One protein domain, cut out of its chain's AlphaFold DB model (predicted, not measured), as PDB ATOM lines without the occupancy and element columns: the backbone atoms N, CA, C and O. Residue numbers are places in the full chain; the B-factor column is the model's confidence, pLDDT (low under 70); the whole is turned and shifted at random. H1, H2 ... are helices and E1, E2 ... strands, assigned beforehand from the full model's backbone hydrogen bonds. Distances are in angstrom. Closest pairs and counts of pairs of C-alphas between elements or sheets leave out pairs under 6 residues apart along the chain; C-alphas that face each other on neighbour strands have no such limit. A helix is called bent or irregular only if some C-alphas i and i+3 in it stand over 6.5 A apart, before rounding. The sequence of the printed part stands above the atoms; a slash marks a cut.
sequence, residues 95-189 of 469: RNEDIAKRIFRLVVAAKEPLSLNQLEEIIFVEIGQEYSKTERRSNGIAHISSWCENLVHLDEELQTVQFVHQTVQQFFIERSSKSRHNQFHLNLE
ATOM      1  N   ARG A  95     136.800  92.312 101.858       91.75
ATOM      2  CA  ARG A  95     136.738  93.038 103.142       91.75
ATOM      3  C   ARG A  95     135.386  92.912 103.858       91.75
ATOM      4  O   ARG A  95     135.029  93.778 104.649       91.75
ATOM      5  N   ASN A  96     134.679  91.807 103.632       92.88
ATOM      6  CA  ASN A  96     133.415  91.485 104.298       92.88
ATOM      7  C   ASN A  96     133.615  90.637 105.568       92.88
ATOM      8  O   ASN A  96     132.656  90.140 106.148       92.88
ATOM      9  N   GLU A  97     134.859  90.464 106.020       92.69
ATOM     10  CA  GLU A  97     135.205  89.594 107.146       92.69
ATOM     11  C   GLU A  97     134.433  89.931 108.430       92.69
ATOM     12  O   GLU A  97     133.796  89.054 109.014       92.69
ATOM     13  N   ASP A  98     134.457  91.193 108.861       91.50
ATOM     14  CA  ASP A  98     133.840  91.601 110.128       91.50
ATOM     15  C   ASP A  98     132.318  91.440 110.108       91.50
ATOM     16  O   ASP A  98     131.717  91.009 111.097       91.50
ATOM     17  N   ILE A  99     131.685  91.771 108.979       91.69
ATOM     18  CA  ILE A  99     130.232  91.678 108.829       91.69
ATOM     19  C   ILE A  99     129.780  90.220 108.722       91.69
ATOM     20  O   ILE A  99     128.854  89.826 109.431       91.69
ATOM     21  N   ALA A 100     130.484  89.388 107.949       93.88
ATOM     22  CA  ALA A 100     130.195  87.963 107.833       93.88
ATOM     23  C   ALA A 100     130.339  87.256 109.187       93.88
ATOM     24  O   ALA A 100     129.442  86.528 109.601       93.88
ATOM     25  N   LYS A 101     131.405  87.545 109.947       93.38
ATOM     26  CA  LYS A 101     131.584  87.004 111.304       93.38
ATOM     27  C   LYS A 101     130.433  87.374 112.236       93.38
ATOM     28  O   LYS A 101     129.987  86.531 113.011       93.38
ATOM     29  N   ARG A 102     129.943  88.617 112.184       93.44
ATOM     30  CA  ARG A 102     128.780  89.043 112.983       93.44
ATOM     31  C   ARG A 102     127.523  88.283 112.579       93.44
ATOM     32  O   ARG A 102     126.844  87.764 113.457       93.44
ATOM     33  N   ILE A 103     127.252  88.174 111.279       94.69
ATOM     34  CA  ILE A 103     126.100  87.433 110.750       94.69
ATOM     35  C   ILE A 103     126.165  85.974 111.194       94.69
ATOM     36  O   ILE A 103     125.215  85.485 111.794       94.69
ATOM     37  N   PHE A 104     127.295  85.300 110.983       95.25
ATOM     38  CA  PHE A 104     127.460  83.895 111.351       95.25
ATOM     39  C   PHE A 104     127.248  83.667 112.847       95.25
ATOM     40  O   PHE A 104     126.559  82.726 113.225       95.25
ATOM     41  N   ARG A 105     127.773  84.556 113.703       94.81
ATOM     42  CA  ARG A 105     127.554  84.492 115.158       94.81
ATOM     43  C   ARG A 105     126.089  84.688 115.545       94.81
ATOM     44  O   ARG A 105     125.607  83.974 116.413       94.81
ATOM     45  N   LEU A 106     125.391  85.638 114.927       95.69
ATOM     46  CA  LEU A 106     123.978  85.897 115.219       95.69
ATOM     47  C   LEU A 106     123.093  84.738 114.747       95.69
ATOM     48  O   LEU A 106     122.274  84.248 115.516       95.69
ATOM     49  N   VAL A 107     123.305  84.258 113.519       95.00
ATOM     50  CA  VAL A 107     122.527  83.166 112.913       95.00
ATOM     51  C   VAL A 107     122.751  81.845 113.651       95.00
ATOM     52  O   VAL A 107     121.789  81.132 113.906       95.00
ATOM     53  N   VAL A 108     123.994  81.519 114.036       94.50
ATOM     54  CA  VAL A 108     124.286  80.252 114.733       94.50
ATOM     55  C   VAL A 108     123.726  80.219 116.158       94.50
ATOM     56  O   VAL A 108     123.371  79.152 116.650       94.50
ATOM     57  N   ALA A 109     123.671  81.374 116.826       94.69
ATOM     58  CA  ALA A 109     123.221  81.477 118.209       94.69
ATOM     59  C   ALA A 109     121.697  81.550 118.341       94.69
ATOM     60  O   ALA A 109     121.166  81.234 119.407       94.69
ATOM     61  N   ALA A 110     120.996  82.000 117.300       94.06
ATOM     62  CA  ALA A 110     119.587  82.336 117.395       94.06
ATOM     63  C   ALA A 110     118.713  81.121 117.769       94.06
ATOM     64  O   ALA A 110     118.814  80.059 117.160       94.06
ATOM     65  N   LYS A 111     117.826  81.275 118.768       91.25
ATOM     66  CA  LYS A 111     116.894  80.203 119.183       91.25
ATOM     67  C   LYS A 111     115.757  79.962 118.184       91.25
ATOM     68  O   LYS A 111     115.180  78.881 118.164       91.25
ATOM     69  N   GLU A 112     115.452  80.971 117.380       90.19
ATOM     70  CA  GLU A 112     114.559  80.922 116.226       90.19
ATOM     71  C   GLU A 112     115.216  81.704 115.073       90.19
ATOM     72  O   GLU A 112     115.963  82.651 115.353       90.19
ATOM     73  N   PRO A 113     115.003  81.320 113.801       91.25
ATOM     74  CA  PRO A 113     115.596  82.020 112.665       91.25
ATOM     75  C   PRO A 113     115.247  83.512 112.663       91.25
ATOM     76  O   PRO A 113     114.080  83.889 112.749       91.25
ATOM     77  N   LEU A 114     116.267  84.362 112.549       92.69
ATOM     78  CA  LEU A 114     116.088  85.813 112.533       92.69
ATOM     79  C   LEU A 114     115.562  86.262 111.173       92.69
ATOM     80  O   LEU A 114     116.078  85.840 110.137       92.69
ATOM     81  N   SER A 115     114.580  87.162 111.159       91.56
ATOM     82  CA  SER A 115     114.163  87.799 109.911       91.56
ATOM     83  C   SER A 115     115.224  88.771 109.394       91.56
ATOM     84  O   SER A 115     116.053  89.281 110.154       91.56
ATOM     85  N   LEU A 116     115.181  89.075 108.095       89.31
ATOM     86  CA  LEU A 116     116.110  90.039 107.494       89.31
ATOM     87  C   LEU A 116     116.060  91.406 108.204       89.31
ATOM     88  O   LEU A 116     117.099  91.977 108.531       89.31
ATOM     89  N   ASN A 117     114.850  91.877 108.518       87.81
ATOM     90  CA  ASN A 117     114.617  93.152 109.205       87.81
ATOM     91  C   ASN A 117     115.121  93.131 110.659       87.81
ATOM     92  O   ASN A 117     115.615  94.137 111.164       87.81
ATOM     93  N   GLN A 118     115.001  91.988 111.343       91.31
ATOM     94  CA  GLN A 118     115.551  91.806 112.689       91.31
ATOM     95  C   GLN A 118     117.076  91.871 112.673       91.31
ATOM     96  O   GLN A 118     117.674  92.544 113.511       91.31
ATOM     97  N   LEU A 119     117.700  91.195 111.706       91.50
ATOM     98  CA  LEU A 119     119.148  91.170 111.569       91.50
ATOM     99  C   LEU A 119     119.712  92.554 111.216       91.50
ATOM    100  O   LEU A 119     120.695  92.976 111.823       91.50
ATOM    101  N   GLU A 120     119.068  93.278 110.297       88.81
ATOM    102  CA  GLU A 120     119.412  94.662 109.935       88.81
ATOM    103  C   GLU A 120     119.444  95.599 111.148       88.81
ATOM    104  O   GLU A 120     120.326  96.456 111.254       88.81
ATOM    105  N   GLU A 121     118.506  95.429 112.082       87.25
ATOM    106  CA  GLU A 121     118.414  96.273 113.269       87.25
ATOM    107  C   GLU A 121     119.561  96.019 114.262       87.25
ATOM    108  O   GLU A 121     120.029  96.960 114.911       87.25
ATOM    109  N   ILE A 122     120.046  94.776 114.366       90.44
ATOM    110  CA  ILE A 122     120.984  94.373 115.426       90.44
ATOM    111  C   ILE A 122     122.433  94.183 114.989       90.44
ATOM    112  O   ILE A 122     123.332  94.234 115.827       90.44
ATOM    113  N   ILE A 123     122.699  93.972 113.700       89.81
ATOM    114  CA  ILE A 123     124.031  93.600 113.193       89.81
ATOM    115  C   ILE A 123     125.133  94.608 113.577       89.81
ATOM    116  O   ILE A 123     126.290  94.235 113.815       89.81
ATOM    117  N   PHE A 124     124.769  95.886 113.709       88.06
ATOM    118  CA  PHE A 124     125.667  96.979 114.087       88.06
ATOM    119  C   PHE A 124     125.409  97.558 115.485       88.06
ATOM    120  O   PHE A 124     126.000  98.582 115.840       88.06
ATOM    121  N   VAL A 125     124.581  96.895 116.297       90.00
ATOM    122  CA  VAL A 125     124.429  97.229 117.716       90.00
ATOM    123  C   VAL A 125     125.760  96.987 118.418       90.00
ATOM    124  O   VAL A 125     126.337  95.901 118.361       90.00
ATOM    125  N   GLU A 126     126.275  98.023 119.070       91.12
ATOM    126  CA  GLU A 126     127.424  97.890 119.959       91.12
ATOM    127  C   GLU A 126     126.932  97.526 121.356       91.12
ATOM    128  O   GLU A 126     126.016  98.160 121.877       91.12
ATOM    129  N   ILE A 127     127.557  96.523 121.971       93.38
ATOM    130  CA  ILE A 127     127.212  96.077 123.322       93.38
ATOM    131  C   ILE A 127     127.337  97.247 124.306       93.38
ATOM    132  O   ILE A 127     128.385  97.891 124.374       93.38
ATOM    133  N   GLY A 128     126.273  97.489 125.074       89.69
ATOM    134  CA  GLY A 128     126.175  98.592 126.029       89.69
ATOM    135  C   GLY A 128     125.788  99.944 125.422       89.69
ATOM    136  O   GLY A 128     125.828 100.946 126.130       89.69
ATOM    137  N   GLN A 129     125.423 100.017 124.136       91.50
ATOM    138  CA  GLN A 129     124.934 101.273 123.562       91.50
ATOM    139  C   GLN A 129     123.590 101.693 124.184       91.50
ATOM    140  O   GLN A 129     122.704 100.870 124.395       91.50
ATOM    141  N   GLU A 130     123.427 102.990 124.443       87.69
ATOM    142  CA  GLU A 130     122.252 103.526 125.150       87.69
ATOM    143  C   GLU A 130     121.070 103.880 124.236       87.69
ATOM    144  O   GLU A 130     119.929 103.944 124.694       87.69
ATOM    145  N   TYR A 131     121.341 104.147 122.957       85.19
ATOM    146  CA  TYR A 131     120.356 104.609 121.978       85.19
ATOM    147  C   TYR A 131     120.501 103.848 120.665       85.19
ATOM    148  O   TYR A 131     121.616 103.498 120.253       85.19
ATOM    149  N   SER A 132     119.382 103.676 119.970       82.81
ATOM    150  CA  SER A 132     119.355 103.231 118.586       82.81
ATOM    151  C   SER A 132     119.996 104.287 117.687       82.81
ATOM    152  O   SER A 132     119.674 105.474 117.741       82.81
ATOM    153  N   LYS A 133     120.941 103.859 116.848       80.31
ATOM    154  CA  LYS A 133     121.631 104.731 115.893       80.31
ATOM    155  C   LYS A 133     121.202 104.365 114.484       80.31
ATOM    156  O   LYS A 133     121.761 103.450 113.887       80.31
ATOM    157  N   THR A 134     120.249 105.112 113.934       70.75
ATOM    158  CA  THR A 134     119.738 104.898 112.569       70.75
ATOM    159  C   THR A 134     120.846 104.960 111.514       70.75
ATOM    160  O   THR A 134     120.816 104.197 110.558       70.75
ATOM    161  N   GLU A 135     121.873 105.794 111.716       67.88
ATOM    162  CA  GLU A 135     123.051 105.892 110.833       67.88
ATOM    163  C   GLU A 135     123.911 104.619 110.802       67.88
ATOM    164  O   GLU A 135     124.716 104.438 109.893       67.88
ATOM    165  N   ARG A 136     123.758 103.738 111.798       67.50
ATOM    166  CA  ARG A 136     124.427 102.436 111.856       67.50
ATOM    167  C   ARG A 136     123.563 101.305 111.304       67.50
ATOM    168  O   ARG A 136     124.006 100.166 111.353       67.50
ATOM    169  N   ARG A 137     122.356 101.571 110.791       67.06
ATOM    170  CA  ARG A 137     121.567 100.534 110.108       67.06
ATOM    171  C   ARG A 137     122.304 100.069 108.857       67.06
ATOM    172  O   ARG A 137     122.978 100.855 108.189       67.06
ATOM    173  N   SER A 138     122.216  98.777 108.561       67.44
ATOM    174  CA  SER A 138     122.911  98.204 107.415       67.44
ATOM    175  C   SER A 138     122.321  98.722 106.108       67.44
ATOM    176  O   SER A 138     121.187  98.405 105.766       67.44
ATOM    177  N   ASN A 139     123.111  99.451 105.326       71.69
ATOM    178  CA  ASN A 139     122.724  99.754 103.953       71.69
ATOM    179  C   ASN A 139     122.804  98.466 103.120       71.69
ATOM    180  O   ASN A 139     123.879  97.883 102.993       71.69
ATOM    181  N   GLY A 140     121.682  98.031 102.541       74.69
ATOM    182  CA  GLY A 140     121.666  96.922 101.584       74.69
ATOM    183  C   GLY A 140     121.783  95.527 102.202       74.69
ATOM    184  O   GLY A 140     122.411  94.666 101.595       74.69
ATOM    185  N   ILE A 141     121.150  95.277 103.358       81.00
ATOM    186  CA  ILE A 141     121.074  93.936 103.979       81.00
ATOM    187  C   ILE A 141     120.546  92.855 103.021       81.00
ATOM    188  O   ILE A 141     120.892  91.687 103.154       81.00
ATOM    189  N   ALA A 142     119.777  93.245 101.999       80.81
ATOM    190  CA  ALA A 142     119.336  92.368 100.914       80.81
ATOM    191  C   ALA A 142     120.499  91.670 100.174       80.81
ATOM    192  O   ALA A 142     120.301  90.624  99.567       80.81
ATOM    193  N   HIS A 143     121.722  92.204 100.251       83.75
ATOM    194  CA  HIS A 143     122.930  91.603  99.680       83.75
ATOM    195  C   HIS A 143     123.664  90.660 100.649       83.75
ATOM    196  O   HIS A 143     124.833  90.346 100.424       83.75
ATOM    197  N   ILE A 144     123.006  90.185 101.711       88.50
ATOM    198  CA  ILE A 144     123.603  89.298 102.718       88.50
ATOM    199  C   ILE A 144     124.285  88.063 102.115       88.50
ATOM    200  O   ILE A 144     125.394  87.721 102.526       88.50
ATOM    201  N   SER A 145     123.686  87.450 101.091       87.62
ATOM    202  CA  SER A 145     124.272  86.300 100.394       87.62
ATOM    203  C   SER A 145     125.598  86.665  99.720       87.62
ATOM    204  O   SER A 145     126.554  85.900  99.782       87.62
ATOM    205  N   SER A 146     125.711  87.878  99.170       87.50
ATOM    206  CA  SER A 146     126.957  88.392  98.583       87.50
ATOM    207  C   SER A 146     128.023  88.663  99.649       87.50
ATOM    208  O   SER A 146     129.191  88.322  99.462       87.50
ATOM    209  N   TRP A 147     127.638  89.217 100.804       89.25
ATOM    210  CA  TRP A 147     128.572  89.468 101.911       89.25
ATOM    211  C   TRP A 147     129.141  88.182 102.512       89.25
ATOM    212  O   TRP A 147     130.288  88.168 102.960       89.25
ATOM    213  N   CYS A 148     128.343  87.118 102.494       92.31
ATOM    214  CA  CYS A 148     128.656  85.818 103.070       92.31
ATOM    215  C   CYS A 148     129.036  84.754 102.025       92.31
ATOM    216  O   CYS A 148     129.117  83.585 102.391       92.31
ATOM    217  N   GLU A 149     129.249  85.122 100.756       90.94
ATOM    218  CA  GLU A 149     129.611  84.203  99.656       90.94
ATOM    219  C   GLU A 149     128.697  82.963  99.567       90.94
ATOM    220  O   GLU A 149     129.166  81.830  99.462       90.94
ATOM    221  N   ASN A 150     127.381  83.183  99.663       88.38
ATOM    222  CA  ASN A 150     126.312  82.173  99.639       88.38
ATOM    223  C   ASN A 150     126.382  81.111 100.755       88.38
ATOM    224  O   ASN A 150     125.658  80.121 100.722       88.38
ATOM    225  N   LEU A 151     127.199  81.320 101.793       91.62
ATOM    226  CA  LEU A 151     127.210  80.451 102.979       91.62
ATOM    227  C   LEU A 151     125.965  80.660 103.858       91.62
ATOM    228  O   LEU A 151     125.557  79.769 104.605       91.62
ATOM    229  N   VAL A 152     125.355  81.839 103.745       91.88
ATOM    230  CA  VAL A 152     124.088  82.224 104.366       91.88
ATOM    231  C   VAL A 152     123.152  82.691 103.262       91.88
ATOM    232  O   VAL A 152     123.585  83.393 102.348       91.88
ATOM    233  N   HIS A 153     121.882  82.316 103.368       86.88
ATOM    234  CA  HIS A 153     120.838  82.699 102.430       86.88
ATOM    235  C   HIS A 153     119.638  83.304 103.165       86.88
ATOM    236  O   HIS A 153     119.469  83.128 104.377       86.88
ATOM    237  N   LEU A 154     118.832  84.040 102.406       87.81
ATOM    238  CA  LEU A 154     117.512  84.487 102.814       87.81
ATOM    239  C   LEU A 154     116.495  83.459 102.315       87.81
ATOM    240  O   LEU A 154     116.379  83.253 101.110       87.81
ATOM    241  N   ASP A 155     115.776  82.833 103.237       84.81
ATOM    242  CA  ASP A 155     114.610  82.016 102.923       84.81
ATOM    243  C   ASP A 155     113.509  82.938 102.379       84.81
ATOM    244  O   ASP A 155     113.027  83.822 103.092       84.81
ATOM    245  N   GLU A 156     113.142  82.777 101.108       79.62
ATOM    246  CA  GLU A 156     112.167  83.646 100.443       79.62
ATOM    247  C   GLU A 156     110.737  83.458 100.971       79.62
ATOM    248  O   GLU A 156     109.950  84.408 100.949       79.62
ATOM    249  N   GLU A 157     110.397  82.272 101.480       79.44
ATOM    250  CA  GLU A 157     109.060  81.961 101.992       79.44
ATOM    251  C   GLU A 157     108.871  82.538 103.397       79.44
ATOM    252  O   GLU A 157     107.880  83.215 103.679       79.44
ATOM    253  N   LEU A 158     109.848  82.307 104.274       80.19
ATOM    254  CA  LEU A 158     109.789  82.715 105.676       80.19
ATOM    255  C   LEU A 158     110.402  84.097 105.929       80.19
ATOM    256  O   LEU A 158     110.211  84.662 107.006       80.19
ATOM    257  N   GLN A 159     111.134  84.654 104.959       85.12
ATOM    258  CA  GLN A 159     111.909  85.895 105.087       85.12
ATOM    259  C   GLN A 159     112.917  85.845 106.251       85.12
ATOM    260  O   GLN A 159     113.159  86.851 106.931       85.12
ATOM    261  N   THR A 160     113.510  84.666 106.484       90.06
ATOM    262  CA  THR A 160     114.483  84.421 107.562       90.06
ATOM    263  C   THR A 160     115.877  84.123 107.036       90.06
ATOM    264  O   THR A 160     116.051  83.583 105.950       90.06
ATOM    265  N   VAL A 161     116.887  84.499 107.812       91.56
ATOM    266  CA  VAL A 161     118.296  84.341 107.460       91.56
ATOM    267  C   VAL A 161     118.836  83.071 108.102       91.56
ATOM    268  O   VAL A 161     118.813  82.931 109.327       91.56
ATOM    269  N   GLN A 162     119.353  82.156 107.282       92.00
ATOM    270  CA  GLN A 162     119.865  80.860 107.733       92.00
ATOM    271  C   GLN A 162     121.115  80.451 106.949       92.00
ATOM    272  O   GLN A 162     121.336  80.883 105.815       92.00
ATOM    273  N   PHE A 163     121.935  79.574 107.535       91.38
ATOM    274  CA  PHE A 163     122.969  78.889 106.759       91.38
ATOM    275  C   PHE A 163     122.321  78.119 105.608       91.38
ATOM    276  O   PHE A 163     121.265  77.518 105.783       91.38
ATOM    277  N   VAL A 164     122.961  78.118 104.438       89.19
ATOM    278  CA  VAL A 164     122.422  77.429 103.250       89.19
ATOM    279  C   VAL A 164     122.267  75.919 103.467       89.19
ATOM    280  O   VAL A 164     121.417  75.278 102.859       89.19
ATOM    281  N   HIS A 165     123.073  75.333 104.359       88.62
ATOM    282  CA  HIS A 165     122.972  73.927 104.732       88.62
ATOM    283  C   HIS A 165     123.572  73.661 106.120       88.62
ATOM    284  O   HIS A 165     124.538  74.315 106.523       88.62
ATOM    285  N   GLN A 166     123.087  72.629 106.821       85.50
ATOM    286  CA  GLN A 166     123.606  72.233 108.141       85.50
ATOM    287  C   GLN A 166     125.108  71.892 108.111       85.50
ATOM    288  O   GLN A 166     125.831  72.178 109.060       85.50
ATOM    289  N   THR A 167     125.613  71.335 107.006       88.06
ATOM    290  CA  THR A 167     127.053  71.052 106.828       88.06
ATOM    291  C   THR A 167     127.911  72.317 106.879       88.06
ATOM    292  O   THR A 167     129.027  72.267 107.387       88.06
ATOM    293  N   VAL A 168     127.394  73.455 106.398       89.25
ATOM    294  CA  VAL A 168     128.093  74.750 106.477       89.25
ATOM    295  C   VAL A 168     128.179  75.204 107.928       89.25
ATOM    296  O   VAL A 168     129.249  75.571 108.405       89.25
ATOM    297  N   GLN A 169     127.068  75.115 108.661       90.44
ATOM    298  CA  GLN A 169     127.042  75.425 110.087       90.44
ATOM    299  C   GLN A 169     128.031  74.542 110.865       90.44
ATOM    300  O   GLN A 169     128.817  75.052 111.664       90.44
ATOM    301  N   GLN A 170     128.039  73.235 110.590       89.94
ATOM    302  CA  GLN A 170     128.934  72.288 111.251       89.94
ATOM    303  C   GLN A 170     130.406  72.595 110.965       89.94
ATOM    304  O   GLN A 170     131.219  72.548 111.881       89.94
ATOM    305  N   PHE A 171     130.741  72.990 109.734       89.56
ATOM    306  CA  PHE A 171     132.098  73.396 109.370       89.56
ATOM    307  C   PHE A 171     132.615  74.572 110.215       89.56
ATOM    308  O   PHE A 171     133.784  74.595 110.591       89.56
ATOM    309  N   PHE A 172     131.753  75.535 110.554       89.56
ATOM    310  CA  PHE A 172     132.144  76.661 111.403       89.56
ATOM    311  C   PHE A 172     132.231  76.300 112.894       89.56
ATOM    312  O   PHE A 172     133.059  76.872 113.612       89.56
ATOM    313  N   ILE A 173     131.401  75.365 113.365       88.69
ATOM    314  CA  ILE A 173     131.376  74.912 114.766       88.69
ATOM    315  C   ILE A 173     132.513  73.928 115.058       88.69
ATOM    316  O   ILE A 173     133.101  73.963 116.136       88.69
ATOM    317  N   GLU A 174     132.847  73.036 114.129       85.00
ATOM    318  CA  GLU A 174     133.887  72.035 114.343       85.00
ATOM    319  C   GLU A 174     135.279  72.654 114.234       85.00
ATOM    320  O   GLU A 174     135.666  73.269 113.240       85.00
ATOM    321  N   ARG A 175     136.090  72.459 115.277       65.50
ATOM    322  CA  ARG A 175     137.468  72.944 115.286       65.50
ATOM    323  C   ARG A 175     138.365  72.006 114.475       65.50
ATOM    324  O   ARG A 175     138.974  71.085 115.015       65.50
ATOM    325  N   SER A 176     138.497  72.259 113.177       59.06
ATOM    326  CA  SER A 176     139.503  71.589 112.347       59.06
ATOM    327  C   SER A 176     140.899  72.156 112.643       59.06
ATOM    328  O   SER A 176     141.200  73.309 112.334       59.06
ATOM    329  N   SER A 177     141.792  71.319 113.190       49.69
ATOM    330  CA  SER A 177     143.215  71.661 113.415       49.69
ATOM    331  C   SER A 177     143.978  71.991 112.119       49.69
ATOM    332  O   SER A 177     145.108  72.468 112.179       49.69
ATOM    333  N   LYS A 178     143.376  71.727 110.951       53.94
ATOM    334  CA  LYS A 178     143.939  71.984 109.620       53.94
ATOM    335  C   LYS A 178     143.319  73.200 108.924       53.94
ATOM    336  O   LYS A 178     143.777  73.557 107.840       53.94
ATOM    337  N   SER A 179     142.300  73.834 109.510       58.72
ATOM    338  CA  SER A 179     141.592  74.918 108.833       58.72
ATOM    339  C   SER A 179     142.476  76.164 108.723       58.72
ATOM    340  O   SER A 179     143.018  76.680 109.703       58.72
ATOM    341  N   ARG A 180     142.634  76.661 107.492       67.31
ATOM    342  CA  ARG A 180     143.446  77.849 107.178       67.31
ATOM    343  C   ARG A 180     142.854  79.138 107.775       67.31
ATOM    344  O   ARG A 180     143.553  80.143 107.861       67.31
ATOM    345  N   HIS A 181     141.597  79.094 108.232       75.00
ATOM    346  CA  HIS A 181     140.818  80.247 108.690       75.00
ATOM    347  C   HIS A 181     140.196  80.043 110.080       75.00
ATOM    348  O   HIS A 181     139.018  80.330 110.286       75.00
ATOM    349  N   ASN A 182     141.000  79.630 111.068       78.31
ATOM    350  CA  ASN A 182     140.574  79.501 112.475       78.31
ATOM    351  C   ASN A 182     139.854  80.747 113.039       78.31
ATOM    352  O   ASN A 182     139.110  80.647 114.007       78.31
ATOM    353  N   GLN A 183     140.056  81.923 112.442       82.81
ATOM    354  CA  GLN A 183     139.382  83.165 112.824       82.81
ATOM    355  C   GLN A 183     137.865  83.183 112.562       82.81
ATOM    356  O   GLN A 183     137.184  84.049 113.103       82.81
ATOM    357  N   PHE A 184     137.349  82.287 111.714       86.31
ATOM    358  CA  PHE A 184     135.914  82.132 111.432       86.31
ATOM    359  C   PHE A 184     135.257  81.023 112.261       86.31
ATOM    360  O   PHE A 184     134.056  80.805 112.137       86.31
ATOM    361  N   HIS A 185     136.019  80.336 113.113       90.25
ATOM    362  CA  HIS A 185     135.476  79.326 114.010       90.25
ATOM    363  C   HIS A 185     134.461  79.944 114.982       90.25
ATOM    364  O   HIS A 185     134.728  80.973 115.610       90.25
ATOM    365  N   LEU A 186     133.304  79.300 115.108       90.50
ATOM    366  CA  LEU A 186     132.198  79.738 115.945       90.50
ATOM    367  C   LEU A 186     132.134  78.869 117.197       90.50
ATOM    368  O   LEU A 186     131.731  77.709 117.149       90.50
ATOM    369  N   ASN A 187     132.480  79.458 118.338       91.94
ATOM    370  CA  ASN A 187     132.120  78.886 119.625       91.94
ATOM    371  C   ASN A 187     130.654  79.233 119.920       91.94
ATOM    372  O   ASN A 187     130.297  80.412 119.993       91.94
ATOM    373  N   LEU A 188     129.816  78.207 120.079       91.75
ATOM    374  CA  LEU A 188     128.389  78.365 120.354       91.75
ATOM    375  C   LEU A 188     128.127  79.132 121.650       91.75
ATOM    376  O   LEU A 188     127.229  79.964 121.671       91.75
ATOM    377  N   GLU A 189     128.923  78.912 122.698       91.62
ATOM    378  CA  GLU A 189     128.760  79.615 123.975       91.62
ATOM    379  C   GLU A 189     129.080  81.110 123.825       91.62
ATOM    380  O   GLU A 189     128.307  81.961 124.259       91.62
TER     381      GLU A 189
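AT A GLANCE: This is residues 95 to 189 of the 469 residues of an uncharacterized protein of Trichoderma harzianum (UniProt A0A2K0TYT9). One helix, H1, runs through the middle, and three short helices, H2, H3 and H4, and a small two-stranded hairpin, E1 and E2, are set round it. Two long loops, residues 123 to 140 and 174 to 189, reach to opposite ends of the longest axis. The printed part has 95 residues, with H1, H2, H3, E1, E2 and H4 in that order; the sheet, E1 - E2, is antiparallel. The class is mostly helix, though under half of the residues are in named elements; the whole is compact, with a radius of gyration of the C-alphas of 13.6 A and spans of 41 by 33 by 27 A.

IN THESE COORDINATES: Find C-alpha 97 at (135.205, 89.594, 107.146); from there H1 runs 18.2 A to residue 109. H2, residues 116 to 122, covers 10.3 A. H3, residues 141 to 147, covers 9.0 A and is irregular: C-alphas 142 and 145 are 7.8 A apart. Next come E1, residues 152 to 155, 9.6 A, and E2, residues 160 to 163, 10.2 A. H4, residues 166 to 173, covers 10.6 A and ends at C-alpha 173, (131.376, 74.912, 114.766).

HOW THE PARTS SIT: Look first at H1 and E2, whose closest C-alphas, Val 107 and Gln 162, are 6.3 A apart. In the hairpin E1 and E2, N 155 and O 160 are within hydrogen-bond range at 2.8 A. H2 and H3 only just touch, with 3 pairs of C-alphas within 8 A, the closest Glu 120 and Ile 141 at 6.2 A. H1 and H4 are close but not clearly touching, the C-alphas of Val 108 and Gln 169 being closest at 7.2 A. H2 and H4 are apart. Every O i to N i+4 pair is within range in H1, H2 and H4; H3 has 1 of 3, and 3 of 4 O i to N i+3 pairs.

THE WHOLE: The farthest C-alphas, Tyr 131 and Lys 178, are 42.1 A apart. The printed part has no cut, and the link from H2 to H3 is long. You will find pLDDT under 70 at residues 135 to 138 and 175 to 180.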